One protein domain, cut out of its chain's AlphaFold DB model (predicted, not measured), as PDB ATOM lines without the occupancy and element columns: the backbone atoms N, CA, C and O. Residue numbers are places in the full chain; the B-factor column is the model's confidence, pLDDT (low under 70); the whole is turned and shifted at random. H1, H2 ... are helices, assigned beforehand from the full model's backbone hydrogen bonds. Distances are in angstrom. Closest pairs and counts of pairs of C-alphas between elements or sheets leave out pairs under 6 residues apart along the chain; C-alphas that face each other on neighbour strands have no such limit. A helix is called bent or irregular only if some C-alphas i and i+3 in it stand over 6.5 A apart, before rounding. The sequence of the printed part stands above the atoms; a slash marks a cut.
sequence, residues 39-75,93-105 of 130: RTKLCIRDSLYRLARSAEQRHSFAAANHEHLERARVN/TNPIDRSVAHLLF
ATOM      1  N   ARG A  39      94.221  57.740   9.715       94.94
ATOM      2  CA  ARG A  39      95.259  56.703   9.628       94.94
ATOM      3  C   ARG A  39      94.777  55.492   8.827       94.94
ATOM      4  O   ARG A  39      95.472  55.064   7.915       94.94
ATOM      5  N   THR A  40      93.586  54.984   9.127       93.25
ATOM      6  CA  THR A  40      92.998  53.832   8.431       93.25
ATOM      7  C   THR A  40      92.744  54.144   6.958       93.25
ATOM      8  O   THR A  40      93.090  53.338   6.097       93.25
ATOM      9  N   LYS A  41      92.228  55.343   6.650       94.31
ATOM     10  CA  LYS A  41      92.032  55.815   5.268       94.31
ATOM     11  C   LYS A  41      93.343  55.826   4.476       94.31
ATOM     12  O   LYS A  41      93.386  55.321   3.356       94.31
ATOM     13  N   LEU A  42      94.413  56.364   5.065       93.38
ATOM     14  CA  LEU A  42      95.741  56.388   4.447       93.38
ATOM     15  C   LEU A  42      96.293  54.972   4.254       93.38
ATOM     16  O   LEU A  42      96.768  54.657   3.169       93.38
ATOM     17  N   CYS A  43      96.154  54.095   5.252       92.56
ATOM     18  CA  CYS A  43      96.582  52.703   5.137       92.56
ATOM     19  C   CYS A  43      95.877  51.978   3.984       92.56
ATOM     20  O   CYS A  43      96.555  51.318   3.202       92.56
ATOM     21  N   ILE A  44      94.555  52.120   3.837       92.50
ATOM     22  CA  ILE A  44      93.807  51.510   2.724       92.50
ATOM     23  C   ILE A  44      94.292  52.076   1.387       92.50
ATOM     24  O   ILE A  44      94.643  51.309   0.496       92.50
ATOM     25  N   ARG A  45      94.380  53.407   1.260       94.62
ATOM     26  CA  ARG A  45      94.865  54.072   0.042       94.62
ATOM     27  C   ARG A  45      96.248  53.566  -0.364       94.62
ATOM     28  O   ARG A  45      96.453  53.183  -1.510       94.62
ATOM     29  N   ASP A  46      97.195  53.556   0.566       93.12
ATOM     30  CA  ASP A  46      98.571  53.153   0.283       93.12
ATOM     31  C   ASP A  46      98.653  51.654  -0.057       93.12
ATOM     32  O   ASP A  46      99.462  51.252  -0.894       93.12
ATOM     33  N   SER A  47      97.784  50.835   0.544       93.62
ATOM     34  CA  SER A  47      97.648  49.411   0.212       93.62
ATOM     35  C   SER A  47      97.130  49.210  -1.211       93.62
ATOM     36  O   SER A  47      97.711  48.438  -1.968       93.62
ATOM     37  N   LEU A  48      96.122  49.981  -1.636       93.69
ATOM     38  CA  LEU A  48      95.639  49.974  -3.023       93.69
ATOM     39  C   LEU A  48      96.755  50.321  -4.018       93.69
ATOM     40  O   LEU A  48      96.905  49.636  -5.026       93.69
ATOM     41  N   TYR A  49      97.584  51.328  -3.716       94.19
ATOM     42  CA  TYR A  49      98.736  51.676  -4.558       94.19
ATOM     43  C   TYR A  49      99.758  50.538  -4.655       94.19
ATOM     44  O   TYR A  49     100.255  50.244  -5.745       94.19
ATOM     45  N   ARG A  50     100.083  49.878  -3.535       93.25
ATOM     46  CA  ARG A  50     101.001  48.726  -3.542       93.25
ATOM     47  C   ARG A  50     100.429  47.550  -4.327       93.25
ATOM     48  O   ARG A  50     101.164  46.948  -5.111       93.25
ATOM     49  N   LEU A  51      99.145  47.248  -4.152       91.56
ATOM     50  CA  LEU A  51      98.454  46.176  -4.869       91.56
ATOM     51  C   LEU A  51      98.415  46.444  -6.378       91.56
ATOM     52  O   LEU A  51      98.768  45.558  -7.156       91.56
ATOM     53  N   ALA A  52      98.073  47.666  -6.795       91.38
ATOM     54  CA  ALA A  52      98.067  48.064  -8.203       91.38
ATOM     55  C   ALA A  52      99.459  47.921  -8.837       91.38
ATOM     56  O   ALA A  52      99.610  47.258  -9.861       91.38
ATOM     57  N   ARG A  53     100.501  48.433  -8.170       89.12
ATOM     58  CA  ARG A  53     101.888  48.299  -8.642       89.12
ATOM     59  C   ARG A  53     102.333  46.840  -8.738       89.12
ATOM     60  O   ARG A  53     102.988  46.454  -9.703       89.12
ATOM     61  N   SER A  54     101.960  46.017  -7.761       85.00
ATOM     62  CA  SER A  54     102.246  44.576  -7.788       85.00
ATOM     63  C   SER A  54     101.524  43.890  -8.955       85.00
ATOM     64  O   SER A  54     102.061  42.967  -9.568       85.00
ATOM     65  N   ALA A  55     100.326  44.363  -9.315       85.81
ATOM     66  CA  ALA A  55      99.590  43.868 -10.471       85.81
ATOM     67  C   ALA A  55     100.223  44.249 -11.811       85.81
ATOM     68  O   ALA A  55     100.356  43.391 -12.687       85.81
ATOM     69  N   GLU A  56     100.682  45.488 -11.949       86.06
ATOM     70  CA  GLU A  56     101.417  45.949 -13.129       86.06
ATOM     71  C   GLU A  56     102.721  45.168 -13.326       86.06
ATOM     72  O   GLU A  56     103.022  44.717 -14.434       86.06
ATOM     73  N   GLN A  57     103.466  44.932 -12.242       82.25
ATOM     74  CA  GLN A  57     104.685  44.126 -12.277       82.25
ATOM     75  C   GLN A  57     104.407  42.715 -12.802       82.25
ATOM     76  O   GLN A  57     105.117  42.252 -13.694       82.25
ATOM     77  N   ARG A  58     103.346  42.045 -12.328       78.25
ATOM     78  CA  ARG A  58     102.944  40.721 -12.838       78.25
ATOM     79  C   ARG A  58     102.711  40.728 -14.349       78.25
ATOM     80  O   ARG A  58     103.180  39.821 -15.034       78.25
ATOM     81  N   HIS A  59     102.032  41.747 -14.871       73.88
ATOM     82  CA  HIS A  59     101.786  41.865 -16.307       73.88
ATOM     83  C   HIS A  59     103.086  42.101 -17.097       73.88
ATOM     84  O   HIS A  59     103.308  41.473 -18.130       73.88
ATOM     85  N   SER A  60     103.980  42.948 -16.584       70.81
ATOM     86  CA  SER A  60     105.283  43.221 -17.202       70.81
ATOM     87  C   SER A  60     106.201  41.988 -17.218       70.81
ATOM     88  O   SER A  60     106.754  41.648 -18.265       70.81
ATOM     89  N   PHE A  61     106.305  41.252 -16.105       63.16
ATOM     90  CA  PHE A  61     107.072  40.003 -16.045       63.16
ATOM     91  C   PHE A  61     106.464  38.904 -16.923       63.16
ATOM     92  O   PHE A  61     107.205  38.153 -17.557       63.16
ATOM     93  N   ALA A  62     105.134  38.797 -16.991       65.44
ATOM     94  CA  ALA A  62     104.471  37.858 -17.893       65.44
ATOM     95  C   ALA A  62     104.769  38.184 -19.366       65.44
ATOM     96  O   ALA A  62     105.073  37.273 -20.134       65.44
ATOM     97  N   ALA A  63     104.763  39.467 -19.743       61.84
ATOM     98  CA  ALA A  63     105.108  39.918 -21.090       61.84
ATOM     99  C   ALA A  63     106.588  39.654 -21.437       61.84
ATOM    100  O   ALA A  63     106.881  39.061 -22.474       61.84
ATOM    101  N   ALA A  64     107.522  39.995 -20.542       63.59
ATOM    102  CA  ALA A  64     108.954  39.749 -20.741       63.59
ATOM    103  C   ALA A  64     109.295  38.248 -20.815       63.59
ATOM    104  O   ALA A  64     110.137  37.817 -21.605       63.59
ATOM    105  N   ASN A  65     108.605  37.423 -20.024       58.78
ATOM    106  CA  ASN A  65     108.749  35.973 -20.091       58.78
ATOM    107  C   ASN A  65     108.078  35.372 -21.327       58.78
ATOM    108  O   ASN A  65     108.495  34.297 -21.741       58.78
ATOM    109  N   HIS A  66     107.070  36.012 -21.923       57.50
ATOM    110  CA  HIS A  66     106.487  35.553 -23.184       57.50
ATOM    111  C   HIS A  66     107.477  35.738 -24.343       57.50
ATOM    112  O   HIS A  66     107.714  34.786 -25.079       57.50
ATOM    113  N   GLU A  67     108.154  36.887 -24.408       54.00
ATOM    114  CA  GLU A  67     109.254  37.160 -25.350       54.00
ATOM    115  C   GLU A  67     110.413  36.154 -25.198       54.00
ATOM    116  O   GLU A  67     110.944  35.624 -26.178       54.00
ATOM    117  N   HIS A  68     110.793  35.833 -23.956       52.56
ATOM    118  CA  HIS A  68     111.834  34.839 -23.686       52.56
ATOM    119  C   HIS A  68     111.361  33.398 -23.941       52.56
ATOM    120  O   HIS A  68     112.131  32.566 -24.415       52.56
ATOM    121  N   LEU A  69     110.097  33.081 -23.654       51.38
ATOM    122  CA  LEU A  69     109.516  31.756 -23.866       51.38
ATOM    123  C   LEU A  69     109.298  31.452 -25.349       51.38
ATOM    124  O   LEU A  69     109.411  30.290 -25.717       51.38
ATOM    125  N   GLU A  70     109.041  32.443 -26.200       49.59
ATOM    126  CA  GLU A  70     109.069  32.248 -27.655       49.59
ATOM    127  C   GLU A  70     110.476  31.850 -28.135       49.59
ATOM    128  O   GLU A  70     110.609  30.950 -28.960       49.59
ATOM    129  N   ARG A  71     111.545  32.398 -27.534       47.25
ATOM    130  CA  ARG A  71     112.925  31.929 -27.783       47.25
ATOM    131  C   ARG A  71     113.232  30.566 -27.149       47.25
ATOM    132  O   ARG A  71     113.992  29.790 -27.717       47.25
ATOM    133  N   ALA A  72     112.653  30.257 -25.987       46.56
ATOM    134  CA  ALA A  72     112.912  29.022 -25.240       46.56
ATOM    135  C   ALA A  72     111.962  27.857 -25.584       46.56
ATOM    136  O   ALA A  72     112.209  26.730 -25.166       46.56
ATOM    137  N   ARG A  73     110.896  28.076 -26.369       44.91
ATOM    138  CA  ARG A  73     109.989  27.021 -26.867       44.91
ATOM    139  C   ARG A  73     110.666  26.024 -27.805       44.91
ATOM    140  O   ARG A  73     110.088  24.975 -28.071       44.91
ATOM    141  N   VAL A  74     111.898  26.304 -28.221       52.97
ATOM    142  CA  VAL A  74     112.782  25.322 -28.855       52.97
ATOM    143  C   VAL A  74     113.151  24.187 -27.884       52.97
ATOM    144  O   VAL A  74     113.309  23.058 -28.329       52.97
ATOM    145  N   ASN A  75     113.181  24.415 -26.560       44.94
ATOM    146  CA  ASN A  75     113.664  23.430 -25.588       44.94
ATOM    147  C   ASN A  75     112.708  23.221 -24.389       44.94
ATOM    148  O   ASN A  75     112.781  23.920 -23.384       44.94
ATOM    149  N   THR A  93     103.211  40.345   0.784       61.66
ATOM    150  CA  THR A  93     102.627  41.683   0.956       61.66
ATOM    151  C   THR A  93     102.214  41.929   2.413       61.66
ATOM    152  O   THR A  93     102.005  40.997   3.194       61.66
ATOM    153  N   ASN A  94     102.113  43.201   2.819       76.94
ATOM    154  CA  ASN A  94     101.729  43.573   4.186       76.94
ATOM    155  C   ASN A  94     100.374  42.916   4.545       76.94
ATOM    156  O   ASN A  94      99.491  42.881   3.689       76.94
ATOM    157  N   PRO A  95     100.137  42.436   5.782       86.31
ATOM    158  CA  PRO A  95      98.836  41.873   6.173       86.31
ATOM    159  C   PRO A  95      97.629  42.771   5.841       86.31
ATOM    160  O   PRO A  95      96.547  42.258   5.568       86.31
ATOM    161  N   ILE A  96      97.804  44.098   5.802       88.00
ATOM    162  CA  ILE A  96      96.765  45.038   5.356       88.00
ATOM    163  C   ILE A  96      96.470  44.886   3.856       88.00
ATOM    164  O   ILE A  96      95.303  44.897   3.470       88.00
ATOM    165  N   ASP A  97      97.497  44.709   3.020       88.81
ATOM    166  CA  ASP A  97      97.340  44.490   1.575       88.81
ATOM    167  C   ASP A  97      96.512  43.232   1.320       88.81
ATOM    168  O   ASP A  97      95.566  43.275   0.537       88.81
ATOM    169  N   ARG A  98      96.801  42.149   2.055       88.06
ATOM    170  CA  ARG A  98      96.033  40.900   1.990       88.06
ATOM    171  C   ARG A  98      94.557  41.130   2.328       88.06
ATOM    172  O   ARG A  98      93.686  40.720   1.568       88.06
ATOM    173  N   SER A  99      94.262  41.824   3.427       89.75
ATOM    174  CA  SER A  99      92.878  42.139   3.810       89.75
ATOM    175  C   SER A  99      92.159  42.996   2.764       89.75
ATOM    176  O   SER A  99      91.005  42.727   2.437       89.75
ATOM    177  N   VAL A 100      92.830  44.002   2.199       91.31
ATOM    178  CA  VAL A 100      92.255  44.851   1.142       91.31
ATOM    179  C   VAL A 100      92.018  44.049  -0.141       91.31
ATOM    180  O   VAL A 100      90.952  44.166  -0.736       91.31
ATOM    181  N   ALA A 101      92.959  43.197  -0.547       90.62
ATOM    182  CA  ALA A 101      92.792  42.316  -1.699       90.62
ATOM    183  C   ALA A 101      91.602  41.365  -1.508       90.62
ATOM    184  O   ALA A 101      90.795  41.199  -2.421       90.62
ATOM    185  N   HIS A 102      91.438  40.800  -0.310       89.56
ATOM    186  CA  HIS A 102      90.283  39.969   0.008       89.56
ATOM    187  C   HIS A 102      88.961  40.729  -0.139       89.56
ATOM    188  O   HIS A 102      88.057  40.225  -0.795       89.56
ATOM    189  N   LEU A 103      88.868  41.963   0.361       87.88
ATOM    190  CA  LEU A 103      87.666  42.790   0.193       87.88
ATOM    191  C   LEU A 103      87.337  43.103  -1.275       87.88
ATOM    192  O   LEU A 103      86.166  43.233  -1.621       87.88
ATOM    193  N   LEU A 104      88.352  43.259  -2.127       87.56
ATOM    194  CA  LEU A 104      88.166  43.634  -3.532       87.56
ATOM    195  C   LEU A 104      87.881  42.444  -4.449       87.56
ATOM    196  O   LEU A 104      87.164  42.597  -5.435       87.56
ATOM    197  N   PHE A 105      88.491  41.292  -4.168       85.00
ATOM    198  CA  PHE A 105      88.574  40.186  -5.124       85.00
ATOM    199  C   PHE A 105      87.948  38.882  -4.626       85.00
ATOM    200  O   PHE A 105      87.750  37.976  -5.437       85.00
TER     201      PHE A 105
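What this domain is: This is residues 39 to 75 and 93 to 105 of the 130 residues of an uncharacterized protein of Ensete ventricosum (UniProt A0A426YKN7). One long, unbent helix, H1, makes nearly the whole length of a rod, and a short helix, H2, crosses it on one side near the end where the printed part begins. The other end of H1 sticks out: residues 55 to 75, of which 55 to 72 belong to H1, stand free. The printed part has 50 residues with two named helices, H1 then H2, and no named strand; the class is all helix. It is extended, with a radius of gyration of the C-alphas of 15.7 A, and the C-alphas span 52 by 15 by 15 A.

Where its parts are: H1 takes residues 39 to 72, from C-alpha 39 at (95.259, 56.703, 9.628) to C-alpha 72 at (112.912, 29.022, -25.240), 47.9 A from first to last C-alpha. H2 takes residues 95 to 105, 15.4 A from first to last C-alpha, and ends with C-alpha 105 at (88.574, 40.186, -5.124). Neither helix is bent.

How they stand to each other: H1 and H2 touch, with 12 pairs of C-alphas within 8 A. The closest C-alphas are those of Ser 47 and Asp 97, 5.1 A apart. H1 touches H2 with residues 43 to 51 alone. Their lines are about perpendicular, at 75 degrees, and their centres are 14.9 A apart. In H2 every O i to N i+4 pair is within hydrogen-bond range; in H1 29 of 30 are.

The domain as a whole: The two C-alphas farthest apart are those of Arg 39 and Val 74, 52.7 A. Residues 76 to 92 are not printed, and C-alphas 75 and 93 are 34.1 A apart across this cut. The link from H1 to H2 runs across the cut. The mean pLDDT of the printed part is 77.7, and residues 61 to 75 and residue 93 are under 70.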